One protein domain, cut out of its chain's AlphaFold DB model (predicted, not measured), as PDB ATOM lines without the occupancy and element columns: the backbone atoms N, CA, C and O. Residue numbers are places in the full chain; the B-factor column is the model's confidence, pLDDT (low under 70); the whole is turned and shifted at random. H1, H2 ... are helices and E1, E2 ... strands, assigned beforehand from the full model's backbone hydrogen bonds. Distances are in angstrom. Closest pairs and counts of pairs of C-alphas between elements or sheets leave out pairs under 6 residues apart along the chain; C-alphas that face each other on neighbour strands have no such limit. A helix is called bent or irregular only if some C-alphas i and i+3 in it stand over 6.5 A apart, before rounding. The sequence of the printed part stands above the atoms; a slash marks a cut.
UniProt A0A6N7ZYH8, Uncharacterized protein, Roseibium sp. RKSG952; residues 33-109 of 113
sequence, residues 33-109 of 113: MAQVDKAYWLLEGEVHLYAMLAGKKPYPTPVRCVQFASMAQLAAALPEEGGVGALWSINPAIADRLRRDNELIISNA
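Overview. This is residues 33 to 109 of the 113 residues of an uncharacterized protein of Roseibium sp. RKSG952 (UniProt A0A6N7ZYH8). A strongly twisted sheet of four strands runs through the body, with one short helix on each face: H3 covers one face and H2 the other. H1 lies off the sheet, after the end of E2, and the long unnamed stretch of residues 78 to 91 leads from H2 back to E2, where residues 89 and 90 pair with it, and on to H3. The 77 printed residues hold three named helices and four named strands, in the order E1, E2, H1, E3, H2, H3, E4; the sheet's order is E2, E1, E3, E4, mixed, and the class is mixed, helices and strands. The whole is compact, with a radius of gyration of the C-alphas of 12.0 A and spans of 32 by 22 by 17 A.

Arrangement. The sheet runs E2, residues 39 to 44, E1, residues 33 to 36, E3, residues 63 to 68, and E4, residues 104 to 108. E2 and E1 form a hairpin, antiparallel at 150 degrees, with N 34 and O 41 2.8 A apart. E1 and E3 are parallel at 28 degrees, with N 35 and O 66 at 2.8 A, and so are E3 and E4, with N 65 and O 105 at 2.8 A. H3, residues 92 to 100, is on the sheet at a height of 9.1 A, slantwise to the strands at 56 degrees to E3 on the local plane; it lies only just over E3 and E4, with 3 of its 9 C-alphas on each. Its closest C-alphas to E4 are Leu 98 and Leu 104, 5.2 A. H2, residues 71 to 77, is on the opposite face, also at a height of 9.1 A; it runs along the strands, at 24 degrees to E1 on the local plane, and lies over E1 but only just not over E3, on which 2 C-alphas fall. These are three layers, helices on both faces of a sheet. E3, H2, H3 and E4 make a strand-helix-strand unit, two parallel neighbour strands with helices between, whose crossover is right-handed. H1, residues 46 to 54, is not on the sheet; it is close to H3 but not clearly touching, with the C-alphas of Leu 53 and Ile 94 closest at 6.5 A, about perpendicular at 78 degrees. In H2 and H3 every O i to N i+4 pair is within hydrogen-bond range; in H1 3 of 5 are, beside 5 of 6 O i to N i+3 pairs.

Along the chain. E1 begins at C-alpha 33, (126.447, 157.044, 177.963). E2 and E3 each measure 16.0 A from first to last C-alpha, E4 13.1 A and E1 10.1 A. H1 measures 13.2 A and is irregular, with C-alphas 47 and 50 7.2 A apart; H3 measures 12.3 A and H2 9.9 A. E4 ends at C-alpha 108, (126.870, 161.699, 188.542).

Size, cuts and confidence. The two C-alphas farthest apart are those of Glu 80 and Asp 101, 34.2 A. The printed part has no cut. The link from H2 to H3, 14 residues, is long. Mean pLDDT of the printed part is 86.5, and residues 80 to 82 are under 70.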
ATOM      1  N   MET A  33     127.323 158.104 177.504       91.50
ATOM      2  CA  MET A  33     126.447 157.044 177.963       91.50
ATOM      3  C   MET A  33     125.671 157.506 179.189       91.50
ATOM      4  O   MET A  33     126.201 158.227 180.027       91.50
ATOM      5  N   ALA A  34     124.446 157.032 179.342       91.81
ATOM      6  CA  ALA A  34     123.715 157.063 180.595       91.81
ATOM      7  C   ALA A  34     123.869 155.725 181.314       91.81
ATOM      8  O   ALA A  34     123.838 154.671 180.683       91.81
ATOM      9  N   GLN A  35     123.971 155.758 182.635       92.81
ATOM     10  CA  GLN A  35     123.831 154.594 183.496       92.81
ATOM     11  C   GLN A  35     122.685 154.836 184.464       92.81
ATOM     12  O   GLN A  35     122.659 155.859 185.136       92.81
ATOM     13  N   VAL A  36     121.799 153.858 184.613       91.94
ATOM     14  CA  VAL A  36     120.838 153.812 185.719       91.94
ATOM     15  C   VAL A  36     120.878 152.413 186.305       91.94
ATOM     16  O   VAL A  36     120.634 151.436 185.597       91.94
ATOM     17  N   ASP A  37     121.212 152.314 187.590       88.50
ATOM     18  CA  ASP A  37     121.491 151.034 188.249       88.50
ATOM     19  C   ASP A  37     122.556 150.224 187.464       88.50
ATOM     20  O   ASP A  37     123.709 150.652 187.351       88.50
ATOM     21  N   LYS A  38     122.193 149.068 186.894       86.75
ATOM     22  CA  LYS A  38     123.076 148.188 186.102       86.75
ATOM     23  C   LYS A  38     122.861 148.278 184.594       86.75
ATOM     24  O   LYS A  38     123.489 147.528 183.845       86.75
ATOM     25  N   ALA A  39     121.957 149.140 184.155       90.50
ATOM     26  CA  ALA A  39     121.636 149.305 182.753       90.50
ATOM     27  C   ALA A  39     122.314 150.560 182.196       90.50
ATOM     28  O   ALA A  39     122.488 151.561 182.894       90.50
ATOM     29  N   TYR A  40     122.733 150.458 180.938       91.88
ATOM     30  CA  TYR A  40     123.476 151.492 180.240       91.88
ATOM     31  C   TYR A  40     122.784 151.817 178.924       91.88
ATOM     32  O   TYR A  40     122.321 150.914 178.226       91.88
ATOM     33  N   TRP A  41     122.765 153.093 178.567       92.31
ATOM     34  CA  TRP A  41     122.215 153.582 177.310       92.31
ATOM     35  C   TRP A  41     123.190 154.535 176.646       92.31
ATOM     36  O   TRP A  41     123.953 155.212 177.331       92.31
ATOM     37  N   LEU A  42     123.172 154.600 175.323       91.31
ATOM     38  CA  LEU A  42     123.900 155.624 174.590       91.31
ATOM     39  C   LEU A  42     123.058 156.894 174.506       91.31
ATOM     40  O   LEU A  42     121.929 156.830 174.031       91.31
ATOM     41  N   LEU A  43     123.618 158.018 174.945       88.19
ATOM     42  CA  LEU A  43     123.030 159.348 174.789       88.19
ATOM     43  C   LEU A  43     123.543 160.031 173.523       88.19
ATOM     44  O   LEU A  43     122.761 160.587 172.764       88.19
ATOM     45  N   GLU A  44     124.853 159.963 173.290       87.50
ATOM     46  CA  GLU A  44     125.510 160.637 172.172       87.50
ATOM     47  C   GLU A  44     126.662 159.791 171.626       87.50
ATOM     48  O   GLU A  44     127.238 158.972 172.342       87.50
ATOM     49  N   GLY A  45     126.988 159.984 170.346       86.38
ATOM     50  CA  GLY A  45     128.092 159.292 169.683       86.38
ATOM     51  C   GLY A  45     127.702 157.959 169.039       86.38
ATOM     52  O   GLY A  45     128.534 157.060 168.936       86.38
ATOM     53  N   GLU A  46     126.460 157.825 168.552       86.88
ATOM     54  CA  GLU A  46     125.985 156.640 167.806       86.88
ATOM     55  C   GLU A  46     126.923 156.251 166.652       86.88
ATOM     56  O   GLU A  46     127.202 155.072 166.436       86.88
ATOM     57  N   VAL A  47     127.517 157.240 165.979       86.50
ATOM     58  CA  VAL A  47     128.516 157.030 164.917       86.50
ATOM     59  C   VAL A  47     129.745 156.235 165.387       86.50
ATOM     60  O   VAL A  47     130.333 155.480 164.613       86.50
ATOM     61  N   HIS A  48     130.109 156.340 166.667       86.44
ATOM     62  CA  HIS A  48     131.220 155.615 167.285       86.44
ATOM     63  C   HIS A  48     130.767 154.394 168.096       86.44
ATOM     64  O   HIS A  48     131.615 153.640 168.579       86.44
ATOM     65  N   LEU A  49     129.456 154.148 168.211       86.44
ATOM     66  CA  LEU A  49     128.895 153.034 168.976       86.44
ATOM     67  C   LEU A  49     129.483 151.698 168.521       86.44
ATOM     68  O   LEU A  49     130.027 150.950 169.327       86.44
ATOM     69  N   TYR A  50     129.430 151.408 167.221       86.12
ATOM     70  CA  TYR A  50     129.946 150.149 166.681       86.12
ATOM     71  C   TYR A  50     131.447 149.971 166.938       86.12
ATOM     72  O   TYR A  50     131.885 148.871 167.278       86.12
ATOM     73  N   ALA A  51     132.229 151.046 166.818       86.69
ATOM     74  CA  ALA A  51     133.664 151.051 167.092       86.69
ATOM     75  C   ALA A  51     133.954 150.748 168.576       86.69
ATOM     76  O   ALA A  51     134.773 149.875 168.877       86.69
ATOM     77  N   MET A  52     133.214 151.382 169.493       87.81
ATOM     78  CA  MET A  52     133.285 151.129 170.937       87.81
ATOM     79  C   MET A  52     132.908 149.679 171.274       87.81
ATOM     80  O   MET A  52     133.667 148.985 171.959       87.81
ATOM     81  N   LEU A  53     131.772 149.196 170.757       86.44
ATOM     82  CA  LEU A  53     131.287 147.828 170.973       86.44
ATOM     83  C   LEU A  53     132.295 146.789 170.468       86.44
ATOM     84  O   LEU A  53     132.572 145.807 171.155       86.44
ATOM     85  N   ALA A  54     132.879 147.023 169.289       85.88
ATOM     86  CA  ALA A  54     133.897 146.157 168.705       85.88
ATOM     87  C   ALA A  54     135.278 146.316 169.361       85.88
ATOM     88  O   ALA A  54     136.171 145.508 169.102       85.88
ATOM     89  N   GLY A  55     135.485 147.363 170.166       83.69
ATOM     90  CA  GLY A  55     136.790 147.693 170.723       83.69
ATOM     91  C   GLY A  55     137.831 148.098 169.700       83.69
ATOM     92  O   GLY A  55     139.023 147.937 169.952       83.69
ATOM     93  N   LYS A  56     137.387 148.582 168.542       84.19
ATOM     94  CA  LYS A  56     138.251 148.962 167.434       84.19
ATOM     95  C   LYS A  56     138.266 150.475 167.335       84.19
ATOM     96  O   LYS A  56     137.237 151.084 167.076       84.19
ATOM     97  N   LYS A  57     139.440 151.068 167.531       79.69
ATOM     98  CA  LYS A  57     139.661 152.497 167.289       79.69
ATOM     99  C   LYS A  57     139.504 152.794 165.784       79.69
ATOM    100  O   LYS A  57     139.798 151.911 164.973       79.69
ATOM    101  N   PRO A  58     139.060 154.004 165.403       81.38
ATOM    102  CA  PRO A  58     138.891 155.188 166.252       81.38
ATOM    103  C   PRO A  58     137.505 155.313 166.918       81.38
ATOM    104  O   PRO A  58     136.471 155.177 166.270       81.38
ATOM    105  N   TYR A  59     137.505 155.637 168.212       81.62
ATOM    106  CA  TYR A  59     136.378 156.216 168.953       81.62
ATOM    107  C   TYR A  59     136.935 157.252 169.942       81.62
ATOM    108  O   TYR A  59     138.099 157.124 170.341       81.62
ATOM    109  N   PRO A  60     136.158 158.281 170.313       80.00
ATOM    110  CA  PRO A  60     136.600 159.295 171.260       80.00
ATOM    111  C   PRO A  60     136.824 158.673 172.643       80.00
ATOM    112  O   PRO A  60     135.987 157.937 173.168       80.00
ATOM    113  N   THR A  61     137.989 158.966 173.217       82.00
ATOM    114  CA  THR A  61     138.396 158.529 174.556       82.00
ATOM    115  C   THR A  61     138.834 159.746 175.371       82.00
ATOM    116  O   THR A  61     139.637 160.531 174.859       82.00
ATOM    117  N   PRO A  62     138.398 159.892 176.631       85.31
ATOM    118  CA  PRO A  62     137.574 158.941 177.376       85.31
ATOM    119  C   PRO A  62     136.082 158.995 177.008       85.31
ATOM    120  O   PRO A  62     135.550 160.046 176.668       85.31
ATOM    121  N   VAL A  63     135.406 157.855 177.146       87.88
ATOM    122  CA  VAL A  63     133.947 157.729 177.070       87.88
ATOM    123  C   VAL A  63     133.344 158.292 178.353       87.88
ATOM    124  O   VAL A  63     133.744 157.900 179.455       87.88
ATOM    125  N   ARG A  64     132.372 159.197 178.238       90.06
ATOM    126  CA  ARG A  64     131.678 159.769 179.396       90.06
ATOM    127  C   ARG A  64     130.474 158.917 179.749       90.06
ATOM    128  O   ARG A  64     129.675 158.566 178.892       90.06
ATOM    129  N   CYS A  65     130.309 158.611 181.024       91.12
ATOM    130  CA  CYS A  65     129.159 157.892 181.539       91.12
ATOM    131  C   CYS A  65     128.487 158.726 182.622       91.12
ATOM    132  O   CYS A  65     129.061 158.963 183.681       91.12
ATOM    133  N   VAL A  66     127.271 159.180 182.352       91.81
ATOM    134  CA  VAL A  66     126.447 159.931 183.287       91.81
ATOM    135  C   VAL A  66     125.594 158.949 184.080       91.81
ATOM    136  O   VAL A  66     124.722 158.282 183.527       91.81
ATOM    137  N   GLN A  67     125.849 158.838 185.378       92.38
ATOM    138  CA  GLN A  67     125.068 158.007 186.280       92.38
ATOM    139  C   GLN A  67     123.853 158.781 186.792       92.38
ATOM    140  O   GLN A  67     124.000 159.786 187.489       92.38
ATOM    141  N   PHE A  68     122.665 158.274 186.488       91.12
ATOM    142  CA  PHE A  68     121.395 158.788 186.973       91.12
ATOM    143  C   PHE A  68     120.866 157.937 188.126       91.12
ATOM    144  O   PHE A  68     121.009 156.711 188.145       91.12
ATOM    145  N   ALA A  69     120.193 158.590 189.069       89.38
ATOM    146  CA  ALA A  69     119.610 157.934 190.237       89.38
ATOM    147  C   ALA A  69     118.378 157.078 189.892       89.38
ATOM    148  O   ALA A  69     118.024 156.160 190.629       89.38
ATOM    149  N   SER A  70     117.678 157.392 188.798       89.75
ATOM    150  CA  SER A  70     116.434 156.719 188.408       89.75
ATOM    151  C   SER A  70     116.095 156.938 186.935       89.75
ATOM    152  O   SER A  70     116.515 157.920 186.328       89.75
ATOM    153  N   MET A  71     115.253 156.055 186.383       87.19
ATOM    154  CA  MET A  71     114.704 156.184 185.022       87.19
ATOM    155  C   MET A  71     114.001 157.522 184.789       87.19
ATOM    156  O   MET A  71     114.121 158.081 183.707       87.19
ATOM    157  N   ALA A  72     113.318 158.060 185.804       87.06
ATOM    158  CA  ALA A  72     112.674 159.368 185.716       87.06
ATOM    159  C   ALA A  72     113.687 160.510 185.518       87.06
ATOM    160  O   ALA A  72     113.450 161.394 184.705       87.06
ATOM    161  N   GLN A  73     114.833 160.462 186.209       87.25
ATOM    162  CA  GLN A  73     115.890 161.471 186.076       87.25
ATOM    163  C   GLN A  73     116.556 161.393 184.696       87.25
ATOM    164  O   GLN A  73     116.815 162.421 184.082       87.25
ATOM    165  N   LEU A  74     116.771 160.175 184.182       87.50
ATOM    166  CA  LEU A  74     117.241 159.974 182.811       87.50
ATOM    167  C   LEU A  74     116.230 160.519 181.793       87.50
ATOM    168  O   LEU A  74     116.609 161.266 180.901       87.50
ATOM    169  N   ALA A  75     114.949 160.176 181.936       86.44
ATOM    170  CA  ALA A  75     113.898 160.653 181.041       86.44
ATOM    171  C   ALA A  75     113.779 162.186 181.047       86.44
ATOM    172  O   ALA A  75     113.564 162.769 179.995       86.44
ATOM    173  N   ALA A  76     113.972 162.829 182.202       85.69
ATOM    174  CA  ALA A  76     113.977 164.286 182.329       85.69
ATOM    175  C   ALA A  76     115.208 164.962 181.695       85.69
ATOM    176  O   ALA A  76     115.149 166.140 181.358       85.69
ATOM    177  N   ALA A  77     116.322 164.238 181.547       83.38
ATOM    178  CA  ALA A  77     117.532 164.735 180.891       83.38
ATOM    179  C   ALA A  77     117.509 164.562 179.364       83.38
ATOM    180  O   ALA A  77     118.370 165.106 178.673       83.38
ATOM    181  N   LEU A  78     116.555 163.791 178.840       84.00
ATOM    182  CA  LEU A  78     116.378 163.575 177.410       84.00
ATOM    183  C   LEU A  78     115.434 164.624 176.812       84.00
ATOM    184  O   LEU A  78     114.519 165.088 177.494       84.00
ATOM    185  N   PRO A  79     115.613 164.979 175.529       77.12
ATOM    186  CA  PRO A  79     114.632 165.788 174.818       77.12
ATOM    187  C   PRO A  79     113.285 165.047 174.723       77.12
ATOM    188  O   PRO A  79     113.240 163.814 174.683       77.12
ATOM    189  N   GLU A  80     112.179 165.800 174.670       69.00
ATOM    190  CA  GLU A  80     110.812 165.241 174.639       69.00
ATOM    191  C   GLU A  80     110.574 164.311 173.431       69.00
ATOM    192  O   GLU A  80     109.750 163.396 173.470       69.00
ATOM    193  N   GLU A  81     111.345 164.508 172.365       61.12
ATOM    194  CA  GLU A  81     111.367 163.697 171.155       61.12
ATOM    195  C   GLU A  81     112.332 162.501 171.287       61.12
ATOM    196  O   GLU A  81     113.526 162.590 171.021       61.12
ATOM    197  N   GLY A  82     111.800 161.346 171.701       65.19
ATOM    198  CA  GLY A  82     112.492 160.048 171.632       65.19
ATOM    199  C   GLY A  82     112.502 159.265 172.942       65.19
ATOM    200  O   GLY A  82     112.313 158.046 172.930       65.19
ATOM    201  N   GLY A  83     112.627 159.947 174.082       80.94
ATOM    202  CA  GLY A  83     112.649 159.317 175.404       80.94
ATOM    203  C   GLY A  83     113.688 158.190 175.555       80.94
ATOM    204  O   GLY A  83     114.510 157.920 174.682       80.94
ATOM    205  N   VAL A  84     113.652 157.487 176.692       82.62
ATOM    206  CA  VAL A  84     114.629 156.418 177.003       82.62
ATOM    207  C   VAL A  84     114.531 155.240 176.024       82.62
ATOM    208  O   VAL A  84     115.523 154.573 175.745       82.62
ATOM    209  N   GLY A  85     113.334 154.984 175.486       82.75
ATOM    210  CA  GLY A  85     113.076 153.861 174.582       82.75
ATOM    211  C   GLY A  85     113.732 153.991 173.205       82.75
ATOM    212  O   GLY A  85     113.934 152.972 172.551       82.75
ATOM    213  N   ALA A  86     114.080 155.208 172.776       84.69
ATOM    214  CA  ALA A  86     114.809 155.435 171.528       84.69
ATOM    215  C   ALA A  86     116.330 155.270 171.678       84.69
ATOM    216  O   ALA A  86     117.041 155.239 170.675       84.69
ATOM    217  N   LEU A  87     116.842 155.159 172.908       87.50
ATOM    218  CA  LEU A  87     118.274 155.037 173.153       87.50
ATOM    219  C   LEU A  87     118.774 153.611 172.915       87.50
ATOM    220  O   LEU A  87     118.129 152.619 173.269       87.50
ATOM    221  N   TRP A  88     120.007 153.501 172.425       89.56
ATOM    222  CA  TRP A  88     120.677 152.213 172.298       89.56
ATOM    223  C   TRP A  88     121.023 151.647 173.664       89.56
ATOM    224  O   TRP A  88     121.818 152.224 174.402       89.56
ATOM    225  N   SER A  89     120.467 150.482 173.982       90.06
ATOM    226  CA  SER A  89     120.848 149.739 175.182       90.06
ATOM    227  C   SER A  89     122.252 149.162 175.017       90.06
ATOM    228  O   SER A  89     122.520 148.391 174.093       90.06
ATOM    229  N   ILE A  90     123.149 149.516 175.931       89.75
ATOM    230  CA  ILE A  90     124.537 149.062 175.941       89.75
ATOM    231  C   ILE A  90     124.680 147.913 176.931       89.75
ATOM    232  O   ILE A  90     124.238 147.983 178.077       89.75
ATOM    233  N   ASN A  91     125.329 146.835 176.494       89.31
ATOM    234  CA  ASN A  91     125.592 145.697 177.365       89.31
ATOM    235  C   ASN A  91     126.569 146.116 178.490       89.31
ATOM    236  O   ASN A  91     127.635 146.658 178.179       89.31
ATOM    237  N   PRO A  92     126.277 145.829 179.775       89.00
ATOM    238  CA  PRO A  92     127.152 146.189 180.896       89.00
ATOM    239  C   PRO A  92     128.572 145.611 180.786       89.00
ATOM    240  O   PRO A  92     129.510 146.186 181.334       89.00
ATOM    241  N   ALA A  93     128.769 144.522 180.033       90.19
ATOM    242  CA  ALA A  93     130.097 143.979 179.746       90.19
ATOM    243  C   ALA A  93     131.003 144.971 178.988       90.19
ATOM    244  O   ALA A  93     132.222 144.946 179.162       90.19
ATOM    245  N   ILE A  94     130.422 145.859 178.174       89.50
ATOM    246  CA  ILE A  94     131.157 146.903 177.449       89.50
ATOM    247  C   ILE A  94     131.614 147.992 178.419       89.50
ATOM    248  O   ILE A  94     132.788 148.349 178.414       89.50
ATOM    249  N   ALA A  95     130.725 148.458 179.300       88.50
ATOM    250  CA  ALA A  95     131.071 149.432 180.334       88.50
ATOM    251  C   ALA A  95     132.155 148.892 181.282       88.50
ATOM    252  O   ALA A  95     133.105 149.600 181.610       88.50
ATOM    253  N   ASP A  96     132.066 147.617 181.670       90.25
ATOM    254  CA  ASP A  96     133.094 146.975 182.490       90.25
ATOM    255  C   ASP A  96     134.451 146.905 181.776       90.25
ATOM    256  O   ASP A  96     135.487 147.179 182.386       90.25
ATOM    257  N   ARG A  97     134.456 146.592 180.476       90.44
ATOM    258  CA  ARG A  97     135.675 146.617 179.662       90.44
ATOM    259  C   ARG A  97     136.288 148.018 179.608       90.44
ATOM    260  O   ARG A  97     137.473 148.147 179.886       90.44
ATOM    261  N   LEU A  98     135.499 149.049 179.296       89.38
ATOM    262  CA  LEU A  98     135.986 150.436 179.229       89.38
ATOM    263  C   LEU A  98     136.524 150.908 180.586       89.38
ATOM    264  O   LEU A  98     137.555 151.570 180.657       89.38
ATOM    265  N   ARG A  99     135.866 150.514 181.683       88.88
ATOM    266  CA  ARG A  99     136.333 150.799 183.043       88.88
ATOM    267  C   ARG A  99     137.658 150.102 183.355       88.88
ATOM    268  O   ARG A  99     138.526 150.715 183.970       88.88
ATOM    269  N   ARG A 100     137.824 148.843 182.931       89.81
ATOM    270  CA  ARG A 100     139.090 148.102 183.068       89.81
ATOM    271  C   ARG A 100     140.233 148.742 182.282       89.81
ATOM    272  O   ARG A 100     141.351 148.745 182.782       89.81
ATOM    273  N   ASP A 101     139.943 149.303 181.112       88.25
ATOM    274  CA  ASP A 101     140.928 149.985 180.259       88.25
ATOM    275  C   ASP A 101     141.201 151.443 180.688       88.25
ATOM    276  O   ASP A 101     142.017 152.128 180.086       88.25
ATOM    277  N   ASN A 102     140.536 151.932 181.745       85.56
ATOM    278  CA  ASN A 102     140.571 153.337 182.178       85.56
ATOM    279  C   ASN A 102     140.075 154.334 181.105       85.56
ATOM    280  O   ASN A 102     140.341 155.529 181.180       85.56
ATOM    281  N   GLU A 103     139.301 153.851 180.131       89.06
ATOM    282  CA  GLU A 103     138.716 154.650 179.050       89.06
ATOM    283  C   GLU A 103     137.305 155.165 179.395       89.06
ATOM    284  O   GLU A 103     136.708 155.870 178.587       89.06
ATOM    285  N   LEU A 104     136.761 154.836 180.577       88.25
ATOM    286  CA  LEU A 104     135.439 155.273 181.048       88.25
ATOM    287  C   LEU A 104     135.551 156.275 182.200       88.25
ATOM    288  O   LEU A 104     136.074 155.942 183.265       88.25
ATOM    289  N   ILE A 105     134.965 157.458 182.028       89.69
ATOM    290  CA  ILE A 105     134.814 158.457 183.092       89.69
ATOM    291  C   ILE A 105     133.357 158.490 183.532       89.69
ATOM    292  O   ILE A 105     132.476 158.816 182.742       89.69
ATOM    293  N   ILE A 106     133.110 158.148 184.796       88.81
ATOM    294  CA  ILE A 106     131.769 158.157 185.385       88.81
ATOM    295  C   ILE A 106     131.559 159.483 186.120       88.81
ATOM    296  O   ILE A 106     132.343 159.832 187.002       88.81
ATOM    297  N   SER A 107     130.482 160.181 185.777       89.06
ATOM    298  CA  SER A 107     130.028 161.417 186.413       89.06
ATOM    299  C   SER A 107     128.594 161.236 186.894       89.06
ATOM    300  O   SER A 107     127.765 160.705 186.165       89.06
ATOM    301  N   ASN A 108     128.261 161.692 188.095       86.44
ATOM    302  CA  ASN A 108     126.870 161.699 188.542       86.44
ATOM    303  C   ASN A 108     126.092 162.812 187.832       86.44
ATOM    304  O   ASN A 108     126.600 163.924 187.674       86.44
ATOM    305  N   ALA A 109     124.864 162.508 187.410       80.88
ATOM    306  CA  ALA A 109     123.942 163.524 186.934       80.88
ATOM    307  C   ALA A 109     123.689 164.542 188.061       80.88
ATOM    308  O   ALA A 109     123.515 164.129 189.214       80.88
TER     309      ALA A 109